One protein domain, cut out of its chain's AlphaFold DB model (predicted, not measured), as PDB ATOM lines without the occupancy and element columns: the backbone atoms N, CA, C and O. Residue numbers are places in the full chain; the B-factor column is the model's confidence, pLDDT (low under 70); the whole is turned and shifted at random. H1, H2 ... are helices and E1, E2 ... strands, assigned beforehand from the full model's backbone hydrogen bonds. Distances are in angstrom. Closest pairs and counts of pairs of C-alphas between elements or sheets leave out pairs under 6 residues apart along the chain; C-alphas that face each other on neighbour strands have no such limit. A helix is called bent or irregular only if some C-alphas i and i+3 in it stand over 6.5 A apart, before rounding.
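This is residues 7 to 80 of the 82 residues of an uncharacterized protein of Kingella sp (UniProt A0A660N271). A small antiparallel strand hairpin, E1 and E2, packs on a helical hairpin, in which H2 folds back along the last part of the long H1; the tail, residues 66 to 80, loops away and returns to E2. The printed part has 74 residues with two named helices, then two strands; it is mostly helix and compact, radius of gyration of the C-alphas 12.4 A, spans 42 by 23 by 15 A.

Find E1 at residues 56 to 58 and E2 at 63 to 65. H1, residues 7 to 30, runs 34.6 A from C-alpha 7 at (48.995, -22.126, 26.692). H2, residues 34 to 48, runs 19.5 A to (36.225, -20.385, 6.363); it is irregular, C-alphas 39 and 42 being 7.4 A apart.

Look at N 56 and O 65, 2.9 A, within hydrogen-bond range across E1 and E2. Residues 63 to 64 also pair antiparallel with 78 to 79. The closest C-alphas of H1 and E2, Ala 22 and Ile 64, are 6.0 A apart; of H2 and E1, Leu 45 and Lys 56, 7.0 A. H1 touches H2 with residues 21 to 30 alone, closest C-alphas Leu 29 and Arg 37, 5.4 A, at a shallow tilt of 31 degrees, opposite ways. Every O i to N i+4 pair is within hydrogen-bond range in H1, 7 of 11 in H2.

The C-alphas farthest apart, Asn 7 and Lys 35, are 42.5 A apart. The printed part has no cut, and no link is long. Look for pLDDT under 70 at residue 51 and residues 71 to 76.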
ATOM      1  N   ASN A   7      48.896 -21.526  28.014       74.00
ATOM      2  CA  ASN A   7      48.995 -22.126  26.692       74.00
ATOM      3  C   ASN A   7      47.871 -23.136  26.438       74.00
ATOM      4  O   ASN A   7      47.282 -23.106  25.360       74.00
ATOM      5  N   ALA A   8      47.504 -23.962  27.423       77.62
ATOM      6  CA  ALA A   8      46.396 -24.912  27.296       77.62
ATOM      7  C   ALA A   8      45.045 -24.195  27.137       77.62
ATOM      8  O   ALA A   8      44.238 -24.545  26.275       77.62
ATOM      9  N   TYR A   9      44.815 -23.127  27.908       78.75
ATOM     10  CA  TYR A   9      43.602 -22.315  27.756       78.75
ATOM     11  C   TYR A   9      43.519 -21.657  26.369       78.75
ATOM     12  O   TYR A   9      42.475 -21.701  25.714       78.75
ATOM     13  N   SER A  10      44.631 -21.090  25.894       80.88
ATOM     14  CA  SER A  10      44.703 -20.448  24.577       80.88
ATOM     15  C   SER A  10      44.507 -21.448  23.434       80.88
ATOM     16  O   SER A  10      43.785 -21.147  22.486       80.88
ATOM     17  N   ALA A  11      45.085 -22.650  23.542       81.31
ATOM     18  CA  ALA A  11      44.893 -23.735  22.582       81.31
ATOM     19  C   ALA A  11      43.415 -24.139  22.486       81.31
ATOM     20  O   ALA A  11      42.843 -24.155  21.396       81.31
ATOM     21  N   ARG A  12      42.754 -24.338  23.631       82.19
ATOM     22  CA  ARG A  12      41.328 -24.674  23.675       82.19
ATOM     23  C   ARG A  12      40.445 -23.587  23.062       82.19
ATOM     24  O   ARG A  12      39.474 -23.898  22.375       82.19
ATOM     25  N   LEU A  13      40.769 -22.312  23.289       86.19
ATOM     26  CA  LEU A  13      40.045 -21.201  22.668       86.19
ATOM     27  C   LEU A  13      40.200 -21.213  21.140       86.19
ATOM     28  O   LEU A  13      39.225 -21.013  20.418       86.19
ATOM     29  N   GLN A  14      41.405 -21.483  20.641       85.81
ATOM     30  CA  GLN A  14      41.657 -21.600  19.204       85.81
ATOM     31  C   GLN A  14      40.919 -22.800  18.592       85.81
ATOM     32  O   GLN A  14      40.353 -22.668  17.506       85.81
ATOM     33  N   ASP A  15      40.835 -23.926  19.304       85.69
ATOM     34  CA  ASP A  15      40.048 -25.090  18.879       85.69
ATOM     35  C   ASP A  15      38.544 -24.788  18.823       85.69
ATOM     36  O   ASP A  15      37.888 -25.129  17.837       85.69
ATOM     37  N   MET A  16      37.996 -24.060  19.803       86.44
ATOM     38  CA  MET A  16      36.598 -23.604  19.749       86.44
ATOM     39  C   MET A  16      36.334 -22.700  18.536       86.44
ATOM     40  O   MET A  16      35.309 -22.846  17.866       86.44
ATOM     41  N   LEU A  17      37.257 -21.787  18.218       87.69
ATOM     42  CA  LEU A  17      37.145 -20.922  17.039       87.69
ATOM     43  C   LEU A  17      37.198 -21.728  15.733       87.69
ATOM     44  O   LEU A  17      36.460 -21.430  14.792       87.69
ATOM     45  N   MET A  18      38.039 -22.760  15.664       88.81
ATOM     46  CA  MET A  18      38.096 -23.663  14.511       88.81
ATOM     47  C   MET A  18      36.816 -24.487  14.366       88.81
ATOM     48  O   MET A  18      36.292 -24.602  13.258       88.81
ATOM     49  N   GLN A  19      36.250 -24.975  15.471       88.12
ATOM     50  CA  GLN A  19      34.973 -25.685  15.463       88.12
ATOM     51  C   GLN A  19      33.823 -24.784  14.993       88.12
ATOM     52  O   GLN A  19      32.996 -25.206  14.184       88.12
ATOM     53  N   GLN A  20      33.796 -23.518  15.423       90.31
ATOM     54  CA  GLN A  20      32.825 -22.541  14.930       90.31
ATOM     55  C   GLN A  20      32.954 -22.329  13.414       90.31
ATOM     56  O   GLN A  20      31.945 -22.301  12.710       90.31
ATOM     57  N   ARG A  21      34.182 -22.218  12.893       90.81
ATOM     58  CA  ARG A  21      34.444 -22.075  11.450       90.81
ATOM     59  C   ARG A  21      34.018 -23.311  10.661       90.81
ATOM     60  O   ARG A  21      33.378 -23.168   9.623       90.81
ATOM     61  N   ALA A  22      34.321 -24.509  11.165       90.38
ATOM     62  CA  ALA A  22      33.873 -25.768  10.571       90.38
ATOM     63  C   ALA A  22      32.340 -25.836  10.507       90.38
ATOM     64  O   ALA A  22      31.770 -26.195   9.477       90.38
ATOM     65  N   PHE A  23      31.665 -25.403  11.573       89.94
ATOM     66  CA  PHE A  23      30.209 -25.334  11.614       89.94
ATOM     67  C   PHE A  23      29.637 -24.302  10.633       89.94
ATOM     68  O   PHE A  23      28.662 -24.579   9.937       89.94
ATOM     69  N   GLN A  24      30.256 -23.126  10.510       92.06
ATOM     70  CA  GLN A  24      29.858 -22.126   9.516       92.06
ATOM     71  C   GLN A  24      30.031 -22.639   8.081       92.06
ATOM     72  O   GLN A  24      29.136 -22.432   7.262       92.06
ATOM     73  N   ALA A  25      31.120 -23.357   7.794       92.00
ATOM     74  CA  ALA A  25      31.337 -23.994   6.498       92.00
ATOM     75  C   ALA A  25      30.271 -25.060   6.203       92.00
ATOM     76  O   ALA A  25      29.694 -25.073   5.117       92.00
ATOM     77  N   ALA A  26      29.942 -25.901   7.188       91.44
ATOM     78  CA  ALA A  26      28.856 -26.870   7.079       91.44
ATOM     79  C   ALA A  26      27.517 -26.189   6.762       91.44
ATOM     80  O   ALA A  26      26.817 -26.586   5.832       91.44
ATOM     81  N   LEU A  27      27.173 -25.122   7.490       93.19
ATOM     82  CA  LEU A  27      25.952 -24.355   7.243       93.19
ATOM     83  C   LEU A  27      25.928 -23.709   5.855       93.19
ATOM     84  O   LEU A  27      24.882 -23.698   5.210       93.19
ATOM     85  N   ALA A  28      27.056 -23.173   5.389       93.06
ATOM     86  CA  ALA A  28      27.164 -22.611   4.048       93.06
ATOM     87  C   ALA A  28      26.906 -23.677   2.971       93.06
ATOM     88  O   ALA A  28      26.175 -23.405   2.023       93.06
ATOM     89  N   LEU A  29      27.397 -24.907   3.164       92.56
ATOM     90  CA  LEU A  29      27.094 -26.032   2.277       92.56
ATOM     91  C   LEU A  29      25.621 -26.440   2.344       92.56
ATOM     92  O   LEU A  29      24.999 -26.634   1.307       92.56
ATOM     93  N   TYR A  30      25.017 -26.514   3.531       92.38
ATOM     94  CA  TYR A  30      23.600 -26.874   3.662       92.38
ATOM     95  C   TYR A  30      22.638 -25.863   3.028       92.38
ATOM     96  O   TYR A  30      21.517 -26.227   2.678       92.38
ATOM     97  N   ARG A  31      23.065 -24.607   2.851       92.31
ATOM     98  CA  ARG A  31      22.295 -23.589   2.119       92.31
ATOM     99  C   ARG A  31      22.276 -23.823   0.608       92.31
ATOM    100  O   ARG A  31      21.438 -23.238  -0.070       92.31
ATOM    101  N   LEU A  32      23.176 -24.654   0.086       92.00
ATOM    102  CA  LEU A  32      23.233 -25.006  -1.328       92.00
ATOM    103  C   LEU A  32      22.381 -26.255  -1.628       92.00
ATOM    104  O   LEU A  32      22.224 -27.135  -0.766       92.00
ATOM    105  N   PRO A  33      21.872 -26.388  -2.868       91.62
ATOM    106  CA  PRO A  33      21.283 -27.637  -3.342       91.62
ATOM    107  C   PRO A  33      22.284 -28.788  -3.201       91.62
ATOM    108  O   PRO A  33      23.459 -28.608  -3.507       91.62
ATOM    109  N   GLU A  34      21.828 -29.980  -2.795       89.00
ATOM    110  CA  GLU A  34      22.688 -31.166  -2.571       89.00
ATOM    111  C   GLU A  34      23.632 -31.431  -3.758       89.00
ATOM    112  O   GLU A  34      24.841 -31.547  -3.606       89.00
ATOM    113  N   LYS A  35      23.106 -31.328  -4.984       89.81
ATOM    114  CA  LYS A  35      23.873 -31.505  -6.229       89.81
ATOM    115  C   LYS A  35      25.065 -30.547  -6.386       89.81
ATOM    116  O   LYS A  35      25.997 -30.861  -7.119       89.81
ATOM    117  N   GLU A  36      25.038 -29.390  -5.729       90.38
ATOM    118  CA  GLU A  36      26.073 -28.355  -5.816       90.38
ATOM    119  C   GLU A  36      27.022 -28.341  -4.612       90.38
ATOM    120  O   GLU A  36      28.143 -27.840  -4.735       90.38
ATOM    121  N   ARG A  37      26.633 -28.921  -3.465       91.19
ATOM    122  CA  ARG A  37      27.445 -28.892  -2.231       91.19
ATOM    123  C   ARG A  37      28.825 -29.478  -2.461       91.19
ATOM    124  O   ARG A  37      29.826 -28.893  -2.057       91.19
ATOM    125  N   ARG A  38      28.893 -30.610  -3.167       89.38
ATOM    126  CA  ARG A  38      30.161 -31.276  -3.468       89.38
ATOM    127  C   ARG A  38      31.066 -30.432  -4.367       89.38
ATOM    128  O   ARG A  38      32.264 -30.357  -4.112       89.38
ATOM    129  N   ALA A  39      30.502 -29.768  -5.376       91.62
ATOM    130  CA  ALA A  39      31.256 -28.898  -6.280       91.62
ATOM    131  C   ALA A  39      31.780 -27.637  -5.568       91.62
ATOM    132  O   ALA A  39      32.875 -27.166  -5.862       91.62
ATOM    133  N   ARG A  40      31.019 -27.118  -4.596       92.25
ATOM    134  CA  ARG A  40      31.364 -25.926  -3.804       92.25
ATOM    135  C   ARG A  40      32.128 -26.230  -2.515       92.25
ATOM    136  O   ARG A  40      32.485 -25.298  -1.794       92.25
ATOM    137  N   LEU A  41      32.413 -27.500  -2.223       91.69
ATOM    138  CA  LEU A  41      33.085 -27.931  -0.996       91.69
ATOM    139  C   LEU A  41      34.434 -27.236  -0.810       91.69
ATOM    140  O   LEU A  41      34.662 -26.603   0.215       91.69
ATOM    141  N   ALA A  42      35.317 -27.328  -1.807       90.25
ATOM    142  CA  ALA A  42      36.669 -26.784  -1.709       90.25
ATOM    143  C   ALA A  42      36.669 -25.258  -1.510       90.25
ATOM    144  O   ALA A  42      37.401 -24.746  -0.663       90.25
ATOM    145  N   GLU A  43      35.811 -24.548  -2.244       91.62
ATOM    146  CA  GLU A  43      35.631 -23.097  -2.128       91.62
ATOM    147  C   GLU A  43      35.108 -22.710  -0.737       91.62
ATOM    148  O   GLU A  43      35.660 -21.827  -0.081       91.62
ATOM    149  N   THR A  44      34.094 -23.428  -0.247       91.19
ATOM    150  CA  THR A  44      33.489 -23.165   1.064       91.19
ATOM    151  C   THR A  44      34.483 -23.427   2.192       91.19
ATOM    152  O   THR A  44      34.634 -22.600   3.087       91.19
ATOM    153  N   LEU A  45      35.229 -24.535   2.142       91.00
ATOM    154  CA  LEU A  45      36.276 -24.808   3.127       91.00
ATOM    155  C   LEU A  45      37.334 -23.703   3.125       91.00
ATOM    156  O   LEU A  45      37.678 -23.215   4.200       91.00
ATOM    157  N   ALA A  46      37.802 -23.281   1.942       89.00
ATOM    158  CA  ALA A  46      38.795 -22.220   1.778       89.00
ATOM    159  C   ALA A  46      38.337 -20.893   2.409       89.00
ATOM    160  O   ALA A  46      39.105 -20.275   3.154       89.00
ATOM    161  N   ALA A  47      37.080 -20.503   2.182       89.38
ATOM    162  CA  ALA A  47      36.495 -19.258   2.683       89.38
ATOM    163  C   ALA A  47      36.425 -19.177   4.218       89.38
ATOM    164  O   ALA A  47      36.487 -18.088   4.786       89.38
ATOM    165  N   HIS A  48      36.327 -20.320   4.902       85.88
ATOM    166  CA  HIS A  48      36.225 -20.385   6.363       85.88
ATOM    167  C   HIS A  48      37.549 -20.755   7.061       85.88
ATOM    168  O   HIS A  48      37.609 -20.793   8.297       85.88
ATOM    169  N   THR A  49      38.634 -20.977   6.307       79.62
ATOM    170  CA  THR A  49      39.960 -21.262   6.885       79.62
ATOM    171  C   THR A  49      40.520 -20.095   7.697       79.62
ATOM    172  O   THR A  49      40.147 -18.934   7.521       79.62
ATOM    173  N   SER A  50      41.426 -20.409   8.625       73.56
ATOM    174  CA  SER A  50      42.237 -19.410   9.321       73.56
ATOM    175  C   SER A  50      43.666 -19.405   8.757       73.56
ATOM    176  O   SER A  50      44.103 -20.426   8.223       73.56
ATOM    177  N   PRO A  51      44.430 -18.306   8.905       69.75
ATOM    178  CA  PRO A  51      45.831 -18.260   8.474       69.75
ATOM    179  C   PRO A  51      46.699 -19.343   9.125       69.75
ATOM    180  O   PRO A  51      47.652 -19.820   8.520       69.75
ATOM    181  N   ALA A  52      46.359 -19.733  10.354       70.19
ATOM    182  CA  ALA A  52      47.114 -20.715  11.112       70.19
ATOM    183  C   ALA A  52      46.740 -22.161  10.746       70.19
ATOM    184  O   ALA A  52      47.619 -23.019  10.717       70.19
ATOM    185  N   ARG A  53      45.465 -22.450  10.428       80.25
ATOM    186  CA  ARG A  53      44.997 -23.809  10.091       80.25
ATOM    187  C   ARG A  53      43.831 -23.863   9.109       80.25
ATOM    188  O   ARG A  53      42.901 -23.051   9.146       80.25
ATOM    189  N   LYS A  54      43.867 -24.909   8.276       85.38
ATOM    190  CA  LYS A  54      42.891 -25.201   7.219       85.38
ATOM    191  C   LYS A  54      41.843 -26.211   7.683       85.38
ATOM    192  O   LYS A  54      42.171 -27.167   8.383       85.38
ATOM    193  N   LEU A  55      40.609 -26.007   7.232       88.56
ATOM    194  CA  LEU A  55      39.544 -27.002   7.311       88.56
ATOM    195  C   LEU A  55      39.761 -28.061   6.225       88.56
ATOM    196  O   LEU A  55      40.209 -27.741   5.121       88.56
ATOM    197  N   LYS A  56      39.443 -29.312   6.538       89.69
ATOM    198  CA  LYS A  56      39.497 -30.450   5.616       89.69
ATOM    199  C   LYS A  56      38.156 -31.168   5.644       89.69
ATOM    200  O   LYS A  56      37.422 -31.053   6.616       89.69
ATOM    201  N   TYR A  57      37.839 -31.893   4.582       88.75
ATOM    202  CA  TYR A  57      36.693 -32.793   4.571       88.75
ATOM    203  C   TYR A  57      37.198 -34.230   4.599       88.75
ATOM    204  O   TYR A  57      38.018 -34.612   3.763       88.75
ATOM    205  N   ASP A  58      36.736 -34.992   5.581       88.50
ATOM    206  CA  ASP A  58      36.947 -36.426   5.679       88.50
ATOM    207  C   ASP A  58      35.835 -37.134   4.901       88.50
ATOM    208  O   ASP A  58      34.664 -37.103   5.280       88.50
ATOM    209  N   GLU A  59      36.205 -37.759   3.785       85.06
ATOM    210  CA  GLU A  59      35.260 -38.465   2.916       85.06
ATOM    211  C   GLU A  59      34.708 -39.747   3.533       85.06
ATOM    212  O   GLU A  59      33.618 -40.181   3.170       85.06
ATOM    213  N   THR A  60      35.467 -40.362   4.438       83.06
ATOM    214  CA  THR A  60      35.122 -41.646   5.050       83.06
ATOM    215  C   THR A  60      34.115 -41.438   6.175       83.06
ATOM    216  O   THR A  60      33.165 -42.208   6.300       83.06
ATOM    217  N   ALA A  61      34.296 -40.380   6.966       84.19
ATOM    218  CA  ALA A  61      33.381 -39.991   8.032       84.19
ATOM    219  C   ALA A  61      32.231 -39.091   7.543       84.19
ATOM    220  O   ALA A  61      31.178 -39.037   8.174       84.19
ATOM    221  N   GLY A  62      32.406 -38.392   6.417       86.81
ATOM    222  CA  GLY A  62      31.456 -37.386   5.946       86.81
ATOM    223  C   GLY A  62      31.472 -36.120   6.807       86.81
ATOM    224  O   GLY A  62      30.426 -35.538   7.091       86.81
ATOM    225  N   GLU A  63      32.650 -35.711   7.278       90.25
ATOM    226  CA  GLU A  63      32.797 -34.651   8.279       90.25
ATOM    227  C   GLU A  63      33.780 -33.571   7.834       90.25
ATOM    228  O   GLU A  63      34.808 -33.847   7.219       90.25
ATOM    229  N   ILE A  64      33.510 -32.321   8.201       88.81
ATOM    230  CA  ILE A  64      34.508 -31.254   8.152       88.81
ATOM    231  C   ILE A  64      35.357 -31.342   9.418       88.81
ATOM    232  O   ILE A  64      34.842 -31.189  10.525       88.81
ATOM    233  N   THR A  65      36.658 -31.550   9.250       89.12
ATOM    234  CA  THR A  65      37.636 -31.726  10.325       89.12
ATOM    235  C   THR A  65      38.719 -30.649  10.280       89.12
ATOM    236  O   THR A  65      38.891 -29.917   9.298       89.12
ATOM    237  N   PHE A  66      39.462 -30.531  11.375       87.19
ATOM    238  CA  PHE A  66      40.622 -29.659  11.500       87.19
ATOM    239  C   PHE A  66      41.635 -30.267  12.467       87.19
ATOM    240  O   PHE A  66      41.319 -31.158  13.254       87.19
ATOM    241  N   GLU A  67      42.870 -29.788  12.390       84.19
ATOM    242  CA  GLU A  67      43.936 -30.221  13.288       84.19
ATOM    243  C   GLU A  67      43.827 -29.463  14.628       84.19
ATOM    244  O   GLU A  67      43.770 -28.228  14.593       84.19
ATOM    245  N   PRO A  68      43.759 -30.157  15.782       78.50
ATOM    246  CA  PRO A  68      43.568 -29.522  17.086       78.50
ATOM    247  C   PRO A  68      44.851 -28.853  17.606       78.50
ATOM    248  O   PRO A  68      45.970 -29.256  17.275       78.50
ATOM    249  N   TYR A  69      44.721 -27.752  18.352       73.06
ATOM    250  CA  TYR A  69      45.837 -27.000  18.957       73.06
ATOM    251  C   TYR A  69      46.329 -27.688  20.216       73.06
ATOM    252  O   TYR A  69      47.535 -27.746  20.452       73.06
ATOM    253  N   GLU A  70      45.413 -28.264  20.983       70.19
ATOM    254  CA  GLU A  70      45.774 -29.191  22.037       70.19
ATOM    255  C   GLU A  70      46.010 -30.592  21.450       70.19
ATOM    256  O   GLU A  70      45.146 -31.159  20.785       70.19
ATOM    257  N   HIS A  71      47.153 -31.212  21.761       61.69
ATOM    258  CA  HIS A  71      47.423 -32.624  21.433       61.69
ATOM    259  C   HIS A  71      46.479 -33.611  22.162       61.69
ATOM    260  O   HIS A  71      46.557 -34.820  21.944       61.69
ATOM    261  N   SER A  72      45.610 -33.110  23.047       49.12
ATOM    262  CA  SER A  72      44.908 -33.896  24.066       49.12
ATOM    263  C   SER A  72      43.469 -34.270  23.716       49.12
ATOM    264  O   SER A  72      42.861 -35.061  24.436       49.12
ATOM    265  N   THR A  73      42.898 -33.770  22.620       52.06
ATOM    266  CA  THR A  73      41.514 -34.101  22.251       52.06
ATOM    267  C   THR A  73      41.397 -34.520  20.800       52.06
ATOM    268  O   THR A  73      41.951 -33.887  19.905       52.06
ATOM    269  N   ARG A  74      40.664 -35.619  20.584       56.72
ATOM    270  CA  ARG A  74      40.316 -36.138  19.257       56.72
ATOM    271  C   ARG A  74      39.822 -34.993  18.362       56.72
ATOM    272  O   ARG A  74      39.085 -34.142  18.864       56.72
ATOM    273  N   PRO A  75      40.194 -34.973  17.070       56.12
ATOM    274  CA  PRO A  75      39.694 -33.965  16.146       56.12
ATOM    275  C   PRO A  75      38.162 -33.959  16.192       56.12
ATOM    276  O   PRO A  75      37.526 -35.003  16.052       56.12
ATOM    277  N   VAL A  76      37.580 -32.791  16.454       67.69
ATOM    278  CA  VAL A  76      36.127 -32.615  16.479       67.69
ATOM    279  C   VAL A  76      35.671 -32.397  15.041       67.69
ATOM    280  O   VAL A  76      35.957 -31.356  14.446       67.69
ATOM    281  N   GLY A  77      35.008 -33.399  14.472       75.88
ATOM    282  CA  GLY A  77      34.388 -33.322  13.155       75.88
ATOM    283  C   GLY A  77      32.984 -32.722  13.220       75.88
ATOM    284  O   GLY A  77      32.250 -32.919  14.189       75.88
ATOM    285  N   ILE A  78      32.605 -31.969  12.187       82.44
ATOM    286  CA  ILE A  78      31.221 -31.544  11.958       82.44
ATOM    287  C   ILE A  78      30.660 -32.357  10.796       82.44
ATOM    288  O   ILE A  78      31.126 -32.206   9.670       82.44
ATOM    289  N   ALA A  79      29.648 -33.183  11.051       84.69
ATOM    290  CA  ALA A  79      29.001 -33.987  10.019       84.69
ATOM    291  C   ALA A  79      28.321 -33.123   8.947       84.69
ATOM    292  O   ALA A  79      27.512 -32.234   9.240       84.69
ATOM    293  N   VAL A  80      28.628 -33.415   7.684       83.06
ATOM    294  CA  VAL A  80      28.070 -32.733   6.518       83.06
ATOM    295  C   VAL A  80      27.626 -33.755   5.489       83.06
ATOM    296  O   VAL A  80      28.419 -34.543   4.986       83.06
TER     297      VAL A  80